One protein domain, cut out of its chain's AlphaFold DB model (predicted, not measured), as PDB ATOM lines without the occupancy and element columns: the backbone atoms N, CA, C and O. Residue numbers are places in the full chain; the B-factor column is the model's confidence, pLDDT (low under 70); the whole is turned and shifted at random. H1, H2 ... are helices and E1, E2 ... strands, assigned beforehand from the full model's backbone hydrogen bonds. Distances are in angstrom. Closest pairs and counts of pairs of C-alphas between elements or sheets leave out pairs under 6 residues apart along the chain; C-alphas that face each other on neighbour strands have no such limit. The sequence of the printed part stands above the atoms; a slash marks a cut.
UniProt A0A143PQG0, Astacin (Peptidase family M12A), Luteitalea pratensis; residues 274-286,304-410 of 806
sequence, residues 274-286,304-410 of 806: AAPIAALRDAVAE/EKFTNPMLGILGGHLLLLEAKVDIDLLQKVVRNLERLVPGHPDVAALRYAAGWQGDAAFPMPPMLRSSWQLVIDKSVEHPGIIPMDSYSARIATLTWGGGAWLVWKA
ATOM      1  N   ALA A 274      32.892  27.411  60.373       54.69
ATOM      2  CA  ALA A 274      31.952  26.286  60.443       54.69
ATOM      3  C   ALA A 274      32.624  24.902  60.522       54.69
ATOM      4  O   ALA A 274      32.273  24.085  61.371       54.69
ATOM      5  N   ALA A 275      33.617  24.657  59.666       55.72
ATOM      6  CA  ALA A 275      34.262  23.357  59.542       55.72
ATOM      7  C   ALA A 275      35.184  22.984  60.726       55.72
ATOM      8  O   ALA A 275      34.979  21.935  61.339       55.72
ATOM      9  N   PRO A 276      36.163  23.821  61.115       57.69
ATOM     10  CA  PRO A 276      36.987  23.556  62.294       57.69
ATOM     11  C   PRO A 276      36.221  23.493  63.623       57.69
ATOM     12  O   PRO A 276      36.640  22.765  64.520       57.69
ATOM     13  N   ILE A 277      35.120  24.243  63.780       59.16
ATOM     14  CA  ILE A 277      34.358  24.237  65.039       59.16
ATOM     15  C   ILE A 277      33.585  22.934  65.234       59.16
ATOM     16  O   ILE A 277      33.531  22.447  66.360       59.16
ATOM     17  N   ALA A 278      32.998  22.359  64.179       59.59
ATOM     18  CA  ALA A 278      32.290  21.082  64.295       59.59
ATOM     19  C   ALA A 278      33.214  19.992  64.865       59.59
ATOM     20  O   ALA A 278      32.892  19.364  65.867       59.59
ATOM     21  N   ALA A 279      34.430  19.889  64.330       56.81
ATOM     22  CA  ALA A 279      35.430  18.954  64.832       56.81
ATOM     23  C   ALA A 279      35.943  19.286  66.242       56.81
ATOM     24  O   ALA A 279      36.232  18.380  67.021       56.81
ATOM     25  N   LEU A 280      36.046  20.574  66.593       58.16
ATOM     26  CA  LEU A 280      36.373  20.992  67.958       58.16
ATOM     27  C   LEU A 280      35.280  20.559  68.948       58.16
ATOM     28  O   LEU A 280      35.600  20.090  70.038       58.16
ATOM     29  N   ARG A 281      34.000  20.691  68.573       62.69
ATOM     30  CA  ARG A 281      32.854  20.241  69.376       62.69
ATOM     31  C   ARG A 281      32.860  18.727  69.554       62.69
ATOM     32  O   ARG A 281      32.727  18.275  70.686       62.69
ATOM     33  N   ASP A 282      33.082  17.976  68.478       60.28
ATOM     34  CA  ASP A 282      33.171  16.513  68.525       60.28
ATOM     35  C   ASP A 282      34.322  16.059  69.429       60.28
ATOM     36  O   ASP A 282      34.133  15.206  70.295       60.28
ATOM     37  N   ALA A 283      35.493  16.694  69.319       57.16
ATOM     38  CA  ALA A 283      36.628  16.401  70.188       57.16
ATOM     39  C   ALA A 283      36.303  16.658  71.670       57.16
ATOM     40  O   ALA A 283      36.578  15.801  72.508       57.16
ATOM     41  N   VAL A 284      35.694  17.806  72.009       54.31
ATOM     42  CA  VAL A 284      35.297  18.121  73.398       54.31
ATOM     43  C   VAL A 284      34.244  17.136  73.912       54.31
ATOM     44  O   VAL A 284      34.353  16.679  75.048       54.31
ATOM     45  N   ALA A 285      33.257  16.779  73.089       58.22
ATOM     46  CA  ALA A 285      32.210  15.832  73.458       58.22
ATOM     47  C   ALA A 285      32.765  14.422  73.720       58.22
ATOM     48  O   ALA A 285      32.365  13.778  74.687       58.22
ATOM     49  N   GLU A 286      33.720  13.959  72.909       54.47
ATOM     50  CA  GLU A 286      34.415  12.689  73.137       54.47
ATOM     51  C   GLU A 286      35.236  12.699  74.437       54.47
ATOM     52  O   GLU A 286      35.234  11.708  75.164       54.47
ATOM     53  N   GLU A 304      44.958  12.051  73.500       38.03
ATOM     54  CA  GLU A 304      45.753  12.607  72.395       38.03
ATOM     55  C   GLU A 304      45.003  13.651  71.556       38.03
ATOM     56  O   GLU A 304      45.642  14.576  71.050       38.03
ATOM     57  N   LYS A 305      43.663  13.627  71.493       42.53
ATOM     58  CA  LYS A 305      42.897  14.637  70.735       42.53
ATOM     59  C   LYS A 305      42.952  16.052  71.351       42.53
ATOM     60  O   LYS A 305      42.725  17.022  70.633       42.53
ATOM     61  N   PHE A 306      43.362  16.192  72.622       49.31
ATOM     62  CA  PHE A 306      43.653  17.477  73.295       49.31
ATOM     63  C   PHE A 306      45.150  17.742  73.542       49.31
ATOM     64  O   PHE A 306      45.499  18.697  74.232       49.31
ATOM     65  N   THR A 307      46.060  16.954  72.958       54.94
ATOM     66  CA  THR A 307      47.518  17.153  73.123       54.94
ATOM     67  C   THR A 307      48.127  18.204  72.197       54.94
ATOM     68  O   THR A 307      49.340  18.396  72.230       54.94
ATOM     69  N   ASN A 308      47.321  18.891  71.380       68.88
ATOM     70  CA  ASN A 308      47.793  19.911  70.445       68.88
ATOM     71  C   ASN A 308      47.413  21.324  70.939       68.88
ATOM     72  O   ASN A 308      46.306  21.791  70.645       68.88
ATOM     73  N   PRO A 309      48.314  22.028  71.660       82.44
ATOM     74  CA  PRO A 309      48.043  23.369  72.171       82.44
ATOM     75  C   PRO A 309      47.632  24.349  71.072       82.44
ATOM     76  O   PRO A 309      46.729  25.158  71.271       82.44
ATOM     77  N   MET A 310      48.249  24.249  69.892       85.00
ATOM     78  CA  MET A 310      48.004  25.178  68.789       85.00
ATOM     79  C   MET A 310      46.599  25.024  68.213       85.00
ATOM     80  O   MET A 310      45.954  26.029  67.912       85.00
ATOM     81  N   LEU A 311      46.087  23.793  68.112       76.81
ATOM     82  CA  LEU A 311      44.709  23.559  67.681       76.81
ATOM     83  C   LEU A 311      43.704  24.113  68.697       76.81
ATOM     84  O   LEU A 311      42.730  24.741  68.297       76.81
ATOM     85  N   GLY A 312      43.957  23.937  69.997       78.94
ATOM     86  CA  GLY A 312      43.099  24.498  71.042       78.94
ATOM     87  C   GLY A 312      43.093  26.031  71.040       78.94
ATOM     88  O   GLY A 312      42.024  26.633  71.111       78.94
ATOM     89  N   ILE A 313      44.261  26.670  70.894       88.75
ATOM     90  CA  ILE A 313      44.379  28.136  70.809       88.75
ATOM     91  C   ILE A 313      43.619  28.664  69.581       88.75
ATOM     92  O   ILE A 313      42.781  29.558  69.706       88.75
ATOM     93  N   LEU A 314      43.861  28.095  68.394       82.56
ATOM     94  CA  LEU A 314      43.164  28.494  67.164       82.56
ATOM     95  C   LEU A 314      41.655  28.228  67.255       82.56
ATOM     96  O   LEU A 314      40.858  29.077  66.860       82.56
ATOM     97  N   GLY A 315      41.265  27.080  67.812       76.00
ATOM     98  CA  GLY A 315      39.876  26.700  68.057       76.00
ATOM     99  C   GLY A 315      39.151  27.686  68.973       76.00
ATOM    100  O   GLY A 315      38.045  28.111  68.650       76.00
ATOM    101  N   GLY A 316      39.802  28.132  70.051       83.88
ATOM    102  CA  GLY A 316      39.274  29.164  70.945       83.88
ATOM    103  C   GLY A 316      38.942  30.465  70.212       83.88
ATOM    104  O   GLY A 316      37.871  31.028  70.413       83.88
ATOM    105  N   HIS A 317      39.803  30.908  69.293       85.00
ATOM    106  CA  HIS A 317      39.518  32.089  68.472       85.00
ATOM    107  C   HIS A 317      38.453  31.861  67.403       85.00
ATOM    108  O   HIS A 317      37.709  32.786  67.086       85.00
ATOM    109  N   LEU A 318      38.362  30.655  66.845       76.88
ATOM    110  CA  LEU A 318      37.305  30.315  65.897       76.88
ATOM    111  C   LEU A 318      35.927  30.379  66.566       76.88
ATOM    112  O   LEU A 318      35.015  30.941  65.965       76.88
ATOM    113  N   LEU A 319      35.792  29.914  67.815       76.81
ATOM    114  CA  LEU A 319      34.549  30.034  68.595       76.81
ATOM    115  C   LEU A 319      34.069  31.490  68.723       76.81
ATOM    116  O   LEU A 319      32.868  31.749  68.685       76.81
ATOM    117  N   LEU A 320      34.992  32.454  68.804       82.81
ATOM    118  CA  LEU A 320      34.662  33.885  68.871       82.81
ATOM    119  C   LEU A 320      34.094  34.452  67.561       82.81
ATOM    120  O   LEU A 320      33.586  35.571  67.552       82.81
ATOM    121  N   LEU A 321      34.195  33.717  66.449       76.31
ATOM    122  CA  LEU A 321      33.629  34.115  65.160       76.31
ATOM    123  C   LEU A 321      32.188  33.631  64.957       76.31
ATOM    124  O   LEU A 321      31.568  34.006  63.960       76.31
ATOM    125  N   GLU A 322      31.654  32.790  65.845       72.62
ATOM    126  CA  GLU A 322      30.263  32.353  65.752       72.62
ATOM    127  C   GLU A 322      29.293  33.508  66.023       72.62
ATOM    128  O   GLU A 322      29.540  34.374  66.860       72.62
ATOM    129  N   ALA A 323      28.138  33.495  65.350       71.88
ATOM    130  CA  ALA A 323      27.094  34.502  65.556       71.88
ATOM    131  C   ALA A 323      26.589  34.542  67.011       71.88
ATOM    132  O   ALA A 323      26.187  35.594  67.505       71.88
ATOM    133  N   LYS A 324      26.622  33.394  67.697       77.44
ATOM    134  CA  LYS A 324      26.379  33.264  69.130       77.44
ATOM    135  C   LYS A 324      27.529  32.473  69.737       77.44
ATOM    136  O   LYS A 324      27.608  31.267  69.533       77.44
ATOM    137  N   VAL A 325      28.391  33.161  70.476       81.62
ATOM    138  CA  VAL A 325      29.565  32.554  71.107       81.62
ATOM    139  C   VAL A 325      29.132  31.587  72.211       81.62
ATOM    140  O   VAL A 325      28.399  31.965  73.129       81.62
ATOM    141  N   ASP A 326      29.612  30.346  72.135       79.75
ATOM    142  CA  ASP A 326      29.482  29.347  73.197       79.75
ATOM    143  C   ASP A 326      30.543  29.592  74.285       79.75
ATOM    144  O   ASP A 326      31.676  29.106  74.220       79.75
ATOM    145  N   ILE A 327      30.185  30.424  75.268       85.44
ATOM    146  CA  ILE A 327      31.089  30.836  76.351       85.44
ATOM    147  C   ILE A 327      31.490  29.654  77.242       85.44
ATOM    148  O   ILE A 327      32.633  29.604  77.697       85.44
ATOM    149  N   ASP A 328      30.607  28.677  77.457       81.62
ATOM    150  CA  ASP A 328      30.905  27.510  78.295       81.62
ATOM    151  C   ASP A 328      31.963  26.621  77.637       81.62
ATOM    152  O   ASP A 328      32.937  26.205  78.280       81.62
ATOM    153  N   LEU A 329      31.815  26.377  76.331       76.88
ATOM    154  CA  LEU A 329      32.806  25.666  75.531       76.88
ATOM    155  C   LEU A 329      34.140  26.418  75.501       76.88
ATOM    156  O   LEU A 329      35.191  25.815  75.727       76.88
ATOM    157  N   LEU A 330      34.110  27.740  75.303       80.38
ATOM    158  CA  LEU A 330      35.309  28.577  75.337       80.38
ATOM    159  C   LEU A 330      36.030  28.479  76.692       80.38
ATOM    160  O   LEU A 330      37.237  28.251  76.736       80.38
ATOM    161  N   GLN A 331      35.306  28.564  77.809       86.06
ATOM    162  CA  GLN A 331      35.878  28.422  79.152       86.06
ATOM    163  C   GLN A 331      36.470  27.028  79.407       86.06
ATOM    164  O   GLN A 331      37.471  26.903  80.120       86.06
ATOM    165  N   LYS A 332      35.873  25.960  78.860       79.50
ATOM    166  CA  LYS A 332      36.462  24.608  78.902       79.50
ATOM    167  C   LYS A 332      37.783  24.563  78.128       79.50
ATOM    168  O   LYS A 332      38.780  24.087  78.672       79.50
ATOM    169  N   VAL A 333      37.810  25.111  76.912       78.88
ATOM    170  CA  VAL A 333      39.016  25.179  76.070       78.88
ATOM    171  C   VAL A 333      40.138  25.939  76.784       78.88
ATOM    172  O   VAL A 333      41.238  25.403  76.914       78.88
ATOM    173  N   VAL A 334      39.868  27.134  77.324       85.50
ATOM    174  CA  VAL A 334      40.888  27.938  78.020       85.50
ATOM    175  C   VAL A 334      41.413  27.222  79.273       85.50
ATOM    176  O   VAL A 334      42.627  27.143  79.450       85.50
ATOM    177  N   ARG A 335      40.549  26.605  80.099       82.94
ATOM    178  CA  ARG A 335      40.994  25.837  81.288       82.94
ATOM    179  C   ARG A 335      41.928  24.684  80.925       82.94
ATOM    180  O   ARG A 335      42.875  24.408  81.660       82.94
ATOM    181  N   ASN A 336      41.654  23.996  79.821       78.81
ATOM    182  CA  ASN A 336      42.503  22.902  79.357       78.81
ATOM    183  C   ASN A 336      43.847  23.428  78.841       78.81
ATOM    184  O   ASN A 336      44.893  22.892  79.209       78.81
ATOM    185  N   LEU A 337      43.831  24.514  78.064       84.38
ATOM    186  CA  LEU A 337      45.041  25.158  77.553       84.38
ATOM    187  C   LEU A 337      45.947  25.683  78.670       84.38
ATOM    188  O   LEU A 337      47.157  25.530  78.576       84.38
ATOM    189  N   GLU A 338      45.399  26.231  79.751       86.50
ATOM    190  CA  GLU A 338      46.195  26.723  80.885       86.50
ATOM    191  C   GLU A 338      46.965  25.628  81.617       86.50
ATOM    192  O   GLU A 338      48.060  25.876  82.118       86.50
ATOM    193  N   ARG A 339      46.413  24.411  81.666       82.00
ATOM    194  CA  ARG A 339      47.119  23.247  82.215       82.00
ATOM    195  C   ARG A 339      48.179  22.729  81.249       82.00
ATOM    196  O   ARG A 339      49.216  22.247  81.693       82.00
ATOM    197  N   LEU A 340      47.902  22.800  79.947       80.69
ATOM    198  CA  LEU A 340      48.755  22.234  78.905       80.69
ATOM    199  C   LEU A 340      49.957  23.135  78.577       80.69
ATOM    200  O   LEU A 340      51.077  22.645  78.435       80.69
ATOM    201  N   VAL A 341      49.721  24.444  78.470       85.12
ATOM    202  CA  VAL A 341      50.701  25.480  78.120       85.12
ATOM    203  C   VAL A 341      50.571  26.704  79.047       85.12
ATOM    204  O   VAL A 341      50.104  27.771  78.636       85.12
ATOM    205  N   PRO A 342      50.964  26.575  80.328       83.44
ATOM    206  CA  PRO A 342      50.807  27.645  81.310       83.44
ATOM    207  C   PRO A 342      51.599  28.899  80.922       83.44
ATOM    208  O   PRO A 342      52.750  28.818  80.499       83.44
ATOM    209  N   GLY A 343      50.985  30.073  81.100       85.00
ATOM    210  CA  GLY A 343      51.614  31.371  80.818       85.00
ATOM    211  C   GLY A 343      51.665  31.766  79.338       85.00
ATOM    212  O   GLY A 343      52.231  32.807  79.013       85.00
ATOM    213  N   HIS A 344      51.060  30.977  78.445       93.81
ATOM    214  CA  HIS A 344      51.053  31.265  77.016       93.81
ATOM    215  C   HIS A 344      50.257  32.554  76.689       93.81
ATOM    216  O   HIS A 344      49.070  32.627  77.024       93.81
ATOM    217  N   PRO A 345      50.835  33.550  75.980       94.50
ATOM    218  CA  PRO A 345      50.186  34.842  75.721       94.50
ATOM    219  C   PRO A 345      48.838  34.738  74.999       94.50
ATOM    220  O   PRO A 345      47.878  35.390  75.391       94.50
ATOM    221  N   ASP A 346      48.720  33.886  73.978       96.00
ATOM    222  CA  ASP A 346      47.441  33.697  73.275       96.00
ATOM    223  C   ASP A 346      46.346  33.079  74.164       96.00
ATOM    224  O   ASP A 346      45.176  33.432  74.048       96.00
ATOM    225  N   VAL A 347      46.719  32.219  75.118       94.69
ATOM    226  CA  VAL A 347      45.774  31.669  76.102       94.69
ATOM    227  C   VAL A 347      45.358  32.759  77.084       94.69
ATOM    228  O   VAL A 347      44.171  32.911  77.363       94.69
ATOM    229  N   ALA A 348      46.310  33.576  77.546       93.38
ATOM    230  CA  ALA A 348      46.028  34.730  78.394       93.38
ATOM    231  C   ALA A 348      45.082  35.735  77.711       93.38
ATOM    232  O   ALA A 348      44.191  36.265  78.368       93.38
ATOM    233  N   ALA A 349      45.215  35.949  76.399       93.50
ATOM    234  CA  ALA A 349      44.295  36.784  75.631       93.50
ATOM    235  C   ALA A 349      42.880  36.175  75.558       93.50
ATOM    236  O   ALA A 349      41.893  36.881  75.768       93.50
ATOM    237  N   LEU A 350      42.764  34.859  75.329       92.44
ATOM    238  CA  LEU A 350      41.474  34.154  75.311       92.44
ATOM    239  C   LEU A 350      40.746  34.183  76.666       92.44
ATOM    240  O   LEU A 350      39.515  34.167  76.678       92.44
ATOM    241  N   ARG A 351      41.459  34.286  77.800       92.88
ATOM    242  CA  ARG A 351      40.832  34.458  79.128       92.88
ATOM    243  C   ARG A 351      39.908  35.676  79.180       92.88
ATOM    244  O   ARG A 351      38.831  35.585  79.768       92.88
ATOM    245  N   TYR A 352      40.304  36.787  78.551       88.38
ATOM    246  CA  TYR A 352      39.480  37.999  78.503       88.38
ATOM    247  C   TYR A 352      38.174  37.752  77.749       88.38
ATOM    248  O   TYR A 352      37.104  38.121  78.229       88.38
ATOM    249  N   ALA A 353      38.242  37.056  76.612       87.00
ATOM    250  CA  ALA A 353      37.058  36.692  75.839       87.00
ATOM    251  C   ALA A 353      36.175  35.645  76.549       87.00
ATOM    252  O   ALA A 353      34.962  35.633  76.366       87.00
ATOM    253  N   ALA A 354      36.763  34.803  77.405       87.81
ATOM    254  CA  ALA A 354      36.048  33.845  78.250       87.81
ATOM    255  C   ALA A 354      35.346  34.490  79.469       87.81
ATOM    256  O   ALA A 354      34.711  33.785  80.260       87.81
ATOM    257  N   GLY A 355      35.455  35.815  79.630       85.62
ATOM    258  CA  GLY A 355      34.830  36.575  80.712       85.62
ATOM    259  C   GLY A 355      35.577  36.504  82.044       85.62
ATOM    260  O   GLY A 355      35.025  36.883  83.078       85.62
ATOM    261  N   TRP A 356      36.817  36.010  82.060       83.44
ATOM    262  CA  TRP A 356      37.625  35.982  83.276       83.44
ATOM    263  C   TRP A 356      38.384  37.291  83.462       83.44
ATOM    264  O   TRP A 356      38.913  37.870  82.514       83.44
ATOM    265  N   GLN A 357      38.476  37.732  84.715       70.44
ATOM    266  CA  GLN A 357      39.280  38.891  85.089       70.44
ATOM    267  C   GLN A 357      40.714  38.476  85.441       70.44
ATOM    268  O   GLN A 357      40.959  37.372  85.941       70.44
ATOM    269  N   GLY A 358      41.671  39.355  85.155       63.31
ATOM    270  CA  GLY A 358      43.081  39.188  85.493       63.31
ATOM    271  C   GLY A 358      43.934  40.323  84.929       63.31
ATOM    272  O   GLY A 358      43.603  40.876  83.887       63.31
ATOM    273  N   ASP A 359      45.042  40.636  85.599       61.84
ATOM    274  CA  ASP A 359      45.951  41.739  85.242       61.84
ATOM    275  C   ASP A 359      47.153  41.245  84.419       61.84
ATOM    276  O   ASP A 359      48.299  41.640  84.650       61.84
ATOM    277  N   ALA A 360      46.929  40.310  83.491       71.12
ATOM    278  CA  ALA A 360      48.021  39.769  82.690       71.12
ATOM    279  C   ALA A 360      48.585  40.873  81.783       71.12
ATOM    280  O   ALA A 360      47.927  41.309  80.837       71.12
ATOM    281  N   ALA A 361      49.807  41.317  82.080       80.50
ATOM    282  CA  ALA A 361      50.544  42.247  81.241       80.50
ATOM    283  C   ALA A 361      51.165  41.520  80.038       80.50
ATOM    284  O   ALA A 361      51.677  40.407  80.155       80.50
ATOM    285  N   PHE A 362      51.183  42.193  78.892       86.81
ATOM    286  CA  PHE A 362      51.727  41.730  77.621       86.81
ATOM    287  C   PHE A 362      52.940  42.582  77.242       86.81
ATOM    288  O   PHE A 362      52.855  43.402  76.327       86.81
ATOM    289  N   PRO A 363      54.094  42.427  77.922       82.88
ATOM    290  CA  PRO A 363      55.303  43.146  77.541       82.88
ATOM    291  C   PRO A 363      55.874  42.671  76.190       82.88
ATOM    292  O   PRO A 363      56.581  43.403  75.497       82.88
ATOM    293  N   MET A 364      55.551  41.437  75.809       88.06
ATOM    294  CA  MET A 364      55.769  40.896  74.475       88.06
ATOM    295  C   MET A 364      54.409  40.579  73.850       88.06
ATOM    296  O   MET A 364      53.500  40.163  74.579       88.06
ATOM    297  N   PRO A 365      54.254  40.753  72.531       90.19
ATOM    298  CA  PRO A 365      52.977  40.532  71.878       90.19
ATOM    299  C   PRO A 365      52.648  39.031  71.792       90.19
ATOM    300  O   PRO A 365      53.563  38.198  71.783       90.19
ATOM    301  N   PRO A 366      51.354  38.665  71.719       95.81
ATOM    302  CA  PRO A 366      50.933  37.297  71.441       95.81
ATOM    303  C   PRO A 366      51.257  36.893  69.994       95.81
ATOM    304  O   PRO A 366      51.585  37.738  69.158       95.81
ATOM    305  N   MET A 367      51.167  35.597  69.680       96.44
ATOM    306  CA  MET A 367      51.490  35.102  68.337       96.44
ATOM    307  C   MET A 367      50.371  35.380  67.325       96.44
ATOM    308  O   MET A 367      50.649  35.655  66.154       96.44
ATOM    309  N   LEU A 368      49.105  35.297  67.744       94.38
ATOM    310  CA  LEU A 368      47.952  35.498  66.868       94.38
ATOM    311  C   LEU A 368      47.518  36.959  66.813       94.38
ATOM    312  O   LEU A 368      47.450  37.675  67.813       94.38
ATOM    313  N   ARG A 369      47.102  37.376  65.618       90.31
ATOM    314  CA  ARG A 369      46.507  38.696  65.391       90.31
ATOM    315  C   ARG A 369      45.173  38.852  66.118       90.31
ATOM    316  O   ARG A 369      44.873  39.933  66.609       90.31
ATOM    317  N   SER A 370      44.386  37.781  66.211       87.25
ATOM    318  CA  SER A 370      43.132  37.772  66.968       87.25
ATOM    319  C   SER A 370      43.372  37.940  68.470       87.25
ATOM    320  O   SER A 370      42.657  38.707  69.103       87.25
ATOM    321  N   SER A 371      44.402  37.296  69.032       94.38
ATOM    322  CA  SER A 371      44.834  37.530  70.418       94.38
ATOM    323  C   SER A 371      45.250  38.974  70.630       94.38
ATOM    324  O   SER A 371      44.844  39.592  71.606       94.38
ATOM    325  N   TRP A 372      46.034  39.529  69.703       92.69
ATOM    326  CA  TRP A 372      46.453  40.924  69.774       92.69
ATOM    327  C   TRP A 372      45.265  41.880  69.793       92.69
ATOM    328  O   TRP A 372      45.260  42.806  70.595       92.69
ATOM    329  N   GLN A 373      44.232  41.620  68.988       85.62
ATOM    330  CA  GLN A 373      43.011  42.421  69.019       85.62
ATOM    331  C   GLN A 373      42.323  42.356  70.388       85.62
ATOM    332  O   GLN A 373      42.007  43.403  70.937       85.62
ATOM    333  N   LEU A 374      42.179  41.165  70.984       87.19
ATOM    334  CA  LEU A 374      41.611  41.025  72.335       87.19
ATOM    335  C   LEU A 374      42.420  41.799  73.386       87.19
ATOM    336  O   LEU A 374      41.847  42.423  74.275       87.19
ATOM    337  N   VAL A 375      43.752  41.763  73.288       86.25
ATOM    338  CA  VAL A 375      44.652  42.496  74.191       86.25
ATOM    339  C   VAL A 375      44.502  44.006  73.999       86.25
ATOM    340  O   VAL A 375      44.416  44.728  74.987       86.25
ATOM    341  N   ILE A 376      44.428  44.484  72.753       79.00
ATOM    342  CA  ILE A 376      44.218  45.901  72.429       79.00
ATOM    343  C   ILE A 376      42.856  46.379  72.938       79.00
ATOM    344  O   ILE A 376      42.798  47.382  73.646       79.00
ATOM    345  N   ASP A 377      41.786  45.635  72.666       76.81
ATOM    346  CA  ASP A 377      40.434  45.959  73.132       76.81
ATOM    347  C   ASP A 377      40.401  46.046  74.663       76.81
ATOM    348  O   ASP A 377      39.879  47.005  75.232       76.81
ATOM    349  N   LYS A 378      41.050  45.096  75.350       78.31
ATOM    350  CA  LYS A 378      41.118  45.103  76.814       78.31
ATOM    351  C   LYS A 378      42.021  46.208  77.364       78.31
ATOM    352  O   LYS A 378      41.757  46.715  78.455       78.31
ATOM    353  N   SER A 379      43.047  46.623  76.620       71.56
ATOM    354  CA  SER A 379      43.937  47.715  77.034       71.56
ATOM    355  C   SER A 379      43.230  49.074  77.113       71.56
ATOM    356  O   SER A 379      43.669  49.929  77.876       71.56
ATOM    357  N   VAL A 380      42.100  49.254  76.413       64.81
ATOM    358  CA  VAL A 380      41.244  50.449  76.532       64.81
ATOM    359  C   VAL A 380      40.651  50.577  77.940       64.81
ATOM    360  O   VAL A 380      40.596  51.670  78.495       64.81
ATOM    361  N   GLU A 381      40.228  49.461  78.535       67.12
ATOM    362  CA  GLU A 381      39.654  49.421  79.887       67.12
ATOM    363  C   GLU A 381      40.736  49.334  80.974       67.12
ATOM    364  O   GLU A 381      40.556  49.834  82.085       67.12
ATOM    365  N   HIS A 382      41.869  48.699  80.658       70.50
ATOM    366  CA  HIS A 382      42.981  48.469  81.579       70.50
ATOM    367  C   HIS A 382      44.327  48.793  80.902       70.50
ATOM    368  O   HIS A 382      45.027  47.884  80.440       70.50
ATOM    369  N   PRO A 383      44.751  50.071  80.886       60.22
ATOM    370  CA  PRO A 383      45.954  50.511  80.167       60.22
ATOM    371  C   PRO A 383      47.254  49.809  80.595       60.22
ATOM    372  O   PRO A 383      48.195  49.698  79.815       60.22
ATOM    373  N   GLY A 384      47.309  49.275  81.822       62.91
ATOM    374  CA  GLY A 384      48.458  48.522  82.340       62.91
ATOM    375  C   GLY A 384      48.706  47.163  81.667       62.91
ATOM    376  O   GLY A 384      49.777  46.587  81.864       62.91
ATOM    377  N   ILE A 385      47.761  46.660  80.864       72.81
ATOM    378  CA  ILE A 385      47.896  45.391  80.133       72.81
ATOM    379  C   ILE A 385      49.001  45.469  79.075       72.81
ATOM    380  O   ILE A 385      49.681  44.474  78.851       72.81
ATOM    381  N   ILE A 386      49.237  46.625  78.450       69.81
ATOM    382  CA  ILE A 386      50.364  46.825  77.527       69.81
ATOM    383  C   ILE A 386      51.318  47.844  78.161       69.81
ATOM    384  O   ILE A 386      51.052  49.043  78.117       69.81
ATOM    385  N   PRO A 387      52.449  47.416  78.754       68.69
ATOM    386  CA  PRO A 387      53.379  48.364  79.360       68.69
ATOM    387  C   PRO A 387      54.011  49.281  78.294       68.69
ATOM    388  O   PRO A 387      54.449  48.799  77.253       68.69
ATOM    389  N   MET A 388      54.108  50.587  78.551       49.31
ATOM    390  CA  MET A 388      54.522  51.589  77.547       49.31
ATOM    391  C   MET A 388      55.958  51.431  77.012       49.31
ATOM    392  O   MET A 388      56.209  51.705  75.845       49.31
ATOM    393  N   ASP A 389      56.893  50.930  77.827       58.16
ATOM    394  CA  ASP A 389      58.279  50.634  77.409       58.16
ATOM    395  C   ASP A 389      58.449  49.206  76.867       58.16
ATOM    396  O   ASP A 389      59.564  48.713  76.677       58.16
ATOM    397  N   SER A 390      57.343  48.495  76.671       65.06
ATOM    398  CA  SER A 390      57.389  47.114  76.238       65.06
ATOM    399  C   SER A 390      57.559  46.974  74.735       65.06
ATOM    400  O   SER A 390      57.297  47.885  73.945       65.06
ATOM    401  N   TYR A 391      57.971  45.784  74.319       76.75
ATOM    402  CA  TYR A 391      58.067  45.462  72.909       76.75
ATOM    403  C   TYR A 391      56.686  45.550  72.228       76.75
ATOM    404  O   TYR A 391      56.587  46.069  71.120       76.75
ATOM    405  N   SER A 392      55.615  45.138  72.915       79.81
ATOM    406  CA  SER A 392      54.227  45.270  72.441       79.81
ATOM    407  C   SER A 392      53.833  46.715  72.118       79.81
ATOM    408  O   SER A 392      53.250  46.966  71.065       79.81
ATOM    409  N   ALA A 393      54.186  47.675  72.980       69.06
ATOM    410  CA  ALA A 393      53.882  49.091  72.749       69.06
ATOM    411  C   ALA A 393      54.594  49.634  71.498       69.06
ATOM    412  O   ALA A 393      54.009  50.374  70.709       69.06
ATOM    413  N   ARG A 394      55.836  49.195  71.255       74.00
ATOM    414  CA  ARG A 394      56.645  49.620  70.099       74.00
ATOM    415  C   ARG A 394      56.087  49.158  68.755       74.00
ATOM    416  O   ARG A 394      56.372  49.791  67.742       74.00
ATOM    417  N   ILE A 395      55.341  48.054  68.725       76.75
ATOM    418  CA  ILE A 395      54.862  47.457  67.471       76.75
ATOM    419  C   ILE A 395      53.421  47.826  67.117       76.75
ATOM    420  O   ILE A 395      52.960  47.452  66.038       76.75
ATOM    421  N   ALA A 396      52.715  48.563  67.983       64.56
ATOM    422  CA  ALA A 396      51.291  48.859  67.822       64.56
ATOM    423  C   ALA A 396      50.961  49.493  66.457       64.56
ATOM    424  O   ALA A 396      49.994  49.098  65.807       64.56
ATOM    425  N   THR A 397      51.813  50.399  65.969       65.94
ATOM    426  CA  THR A 397      51.670  51.067  64.660       65.94
ATOM    427  C   THR A 397      52.474  50.408  63.537       65.94
ATOM    428  O   THR A 397      52.394  50.824  62.383       65.94
ATOM    429  N   LEU A 398      53.250  49.369  63.852       77.12
ATOM    430  CA  LEU A 398      54.149  48.696  62.912       77.12
ATOM    431  C   LEU A 398      53.578  47.383  62.376       77.12
ATOM    432  O   LEU A 398      54.238  46.716  61.575       77.12
ATOM    433  N   THR A 399      52.372  46.997  62.807       84.25
ATOM    434  CA  THR A 399      51.716  45.781  62.320       84.25
ATOM    435  C   THR A 399      51.605  45.798  60.794       84.25
ATOM    436  O   THR A 399      51.352  46.823  60.162       84.25
ATOM    437  N   TRP A 400      51.850  44.646  60.179       84.38
ATOM    438  CA  TRP A 400      51.957  44.528  58.734       84.38
ATOM    439  C   TRP A 400      51.310  43.243  58.226       84.38
ATOM    440  O   TRP A 400      51.283  42.213  58.904       84.38
ATOM    441  N   GLY A 401      50.794  43.310  57.000       71.19
ATOM    442  CA  GLY A 401      50.194  42.177  56.305       71.19
ATOM    443  C   GLY A 401      48.853  41.715  56.886       71.19
ATOM    444  O   GLY A 401      48.323  42.278  57.840       71.19
ATOM    445  N   GLY A 402      48.309  40.665  56.272       70.19
ATOM    446  CA  GLY A 402      47.135  39.927  56.741       70.19
ATOM    447  C   GLY A 402      47.480  38.456  56.980       70.19
ATOM    448  O   GLY A 402      48.501  37.970  56.490       70.19
ATOM    449  N   GLY A 403      46.646  37.758  57.743       73.25
ATOM    450  CA  GLY A 403      46.856  36.365  58.142       73.25
ATOM    451  C   GLY A 403      46.353  36.113  59.561       73.25
ATOM    452  O   GLY A 403      45.912  37.042  60.239       73.25
ATOM    453  N   ALA A 404      46.445  34.861  60.011       81.62
ATOM    454  CA  ALA A 404      46.163  34.500  61.401       81.62
ATOM    455  C   ALA A 404      47.260  34.997  62.361       81.62
ATOM    456  O   ALA A 404      46.969  35.404  63.485       81.62
ATOM    457  N   TRP A 405      48.517  35.004  61.907       91.56
ATOM    458  CA  TRP A 405      49.660  35.446  62.701       91.56
ATOM    459  C   TRP A 405      49.766  36.971  62.776       91.56
ATOM    460  O   TRP A 405      49.500  37.695  61.804       91.56
ATOM    461  N   LEU A 406      50.192  37.458  63.940       93.62
ATOM    462  CA  LEU A 406      50.617  38.837  64.120       93.62
ATOM    463  C   LEU A 406      52.038  38.992  63.565       93.62
ATOM    464  O   LEU A 406      52.972  38.349  64.033       93.62
ATOM    465  N   VAL A 407      52.185  39.860  62.566       92.50
ATOM    466  CA  VAL A 407      53.472  40.199  61.944       92.50
ATOM    467  C   VAL A 407      53.596  41.716  61.928       92.50
ATOM    468  O   VAL A 407      52.600  42.413  61.716       92.50
ATOM    469  N   TRP A 408      54.797  42.237  62.148       93.06
ATOM    470  CA  TRP A 408      55.089  43.671  62.126       93.06
ATOM    471  C   TRP A 408      56.403  43.959  61.404       93.06
ATOM    472  O   TRP A 408      57.235  43.075  61.209       93.06
ATOM    473  N   LYS A 409      56.589  45.206  60.973       91.06
ATOM    474  CA  LYS A 409      57.891  45.683  60.500       91.06
ATOM    475  C   LYS A 409      58.822  45.830  61.692       91.06
ATOM    476  O   LYS A 409      58.412  46.388  62.709       91.06
ATOM    477  N   ALA A 410      60.058  45.358  61.555       87.88
ATOM    478  CA  ALA A 410      61.056  45.495  62.603       87.88
ATOM    479  C   ALA A 410      61.154  46.973  63.023       87.88
ATOM    480  O   ALA A 410      61.331  47.837  62.154       87.88
TER     481      ALA A 410
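What this domain is: This is residues 274 to 286 and 304 to 410 of the 806 residues of the protein "Astacin (Peptidase family M12A)" of Luteitalea pratensis (UniProt A0A143PQG0). H2, H3 and H4 make a small up-and-down bundle, their centres forming a triangle; H5 crosses H4 on one side, H1 crosses H2 on another, and short H6 and E1 form the end away from H1. The printed part has 120 residues, with six named helices and then one named strand, E1, which pairs with no named strand; the class is mostly helix. It is compact, with a radius of gyration of the C-alphas of 14.5 A, and only just elongated, spanning 45 by 30 by 28 A.

How they stand to each other: H1, residues 274 to 286, touches H2, residues 309 to 319, with residues 276 to 280 alone, at a steep tilt of 61 degrees; the closest C-alphas, Leu 280 and Gly 315, are 6.7 A apart. H2 and H3, residues 327 to 340, form a helical hairpin at 15 degrees, closest at C-alphas 316 and 330, 5.9 A. H3 and H4, residues 345 to 353, form another at 23 degrees, closest at C-alphas 334 and 347, 6.4 A. H4 touches H5, residues 369 to 381, at a steep tilt of 56 degrees, closest at C-alphas 349 and 371, 5.3 A. H6, residues 391 to 395, touches no helix; its closest C-alpha to E1, residues 407 to 409, is Ile 395, 6.6 A from that of Trp 408. Every O i to N i+4 pair is within hydrogen-bond range in H2 and H6, against 8 of 9 in H1 and H5, 9 of 10 in H3 and 3 of 5 in H4.

Where its parts are: H1 begins at C-alpha 274 (31.952, 26.286, 60.443) and E1 ends at C-alpha 409 (57.891, 45.683, 60.500). H3 is 19.8 A long, H5 19.3 A and H1 18.8 A.

The domain as a whole: Residues 287 to 303 are cut out, with 11.4 A between C-alphas 286 and 304. The links H4 to H5 and H6 to E1 are long. Mean pLDDT of the printed part is 77.0; 32 residues are under 70, among them 274 to 286 and 304 to 308.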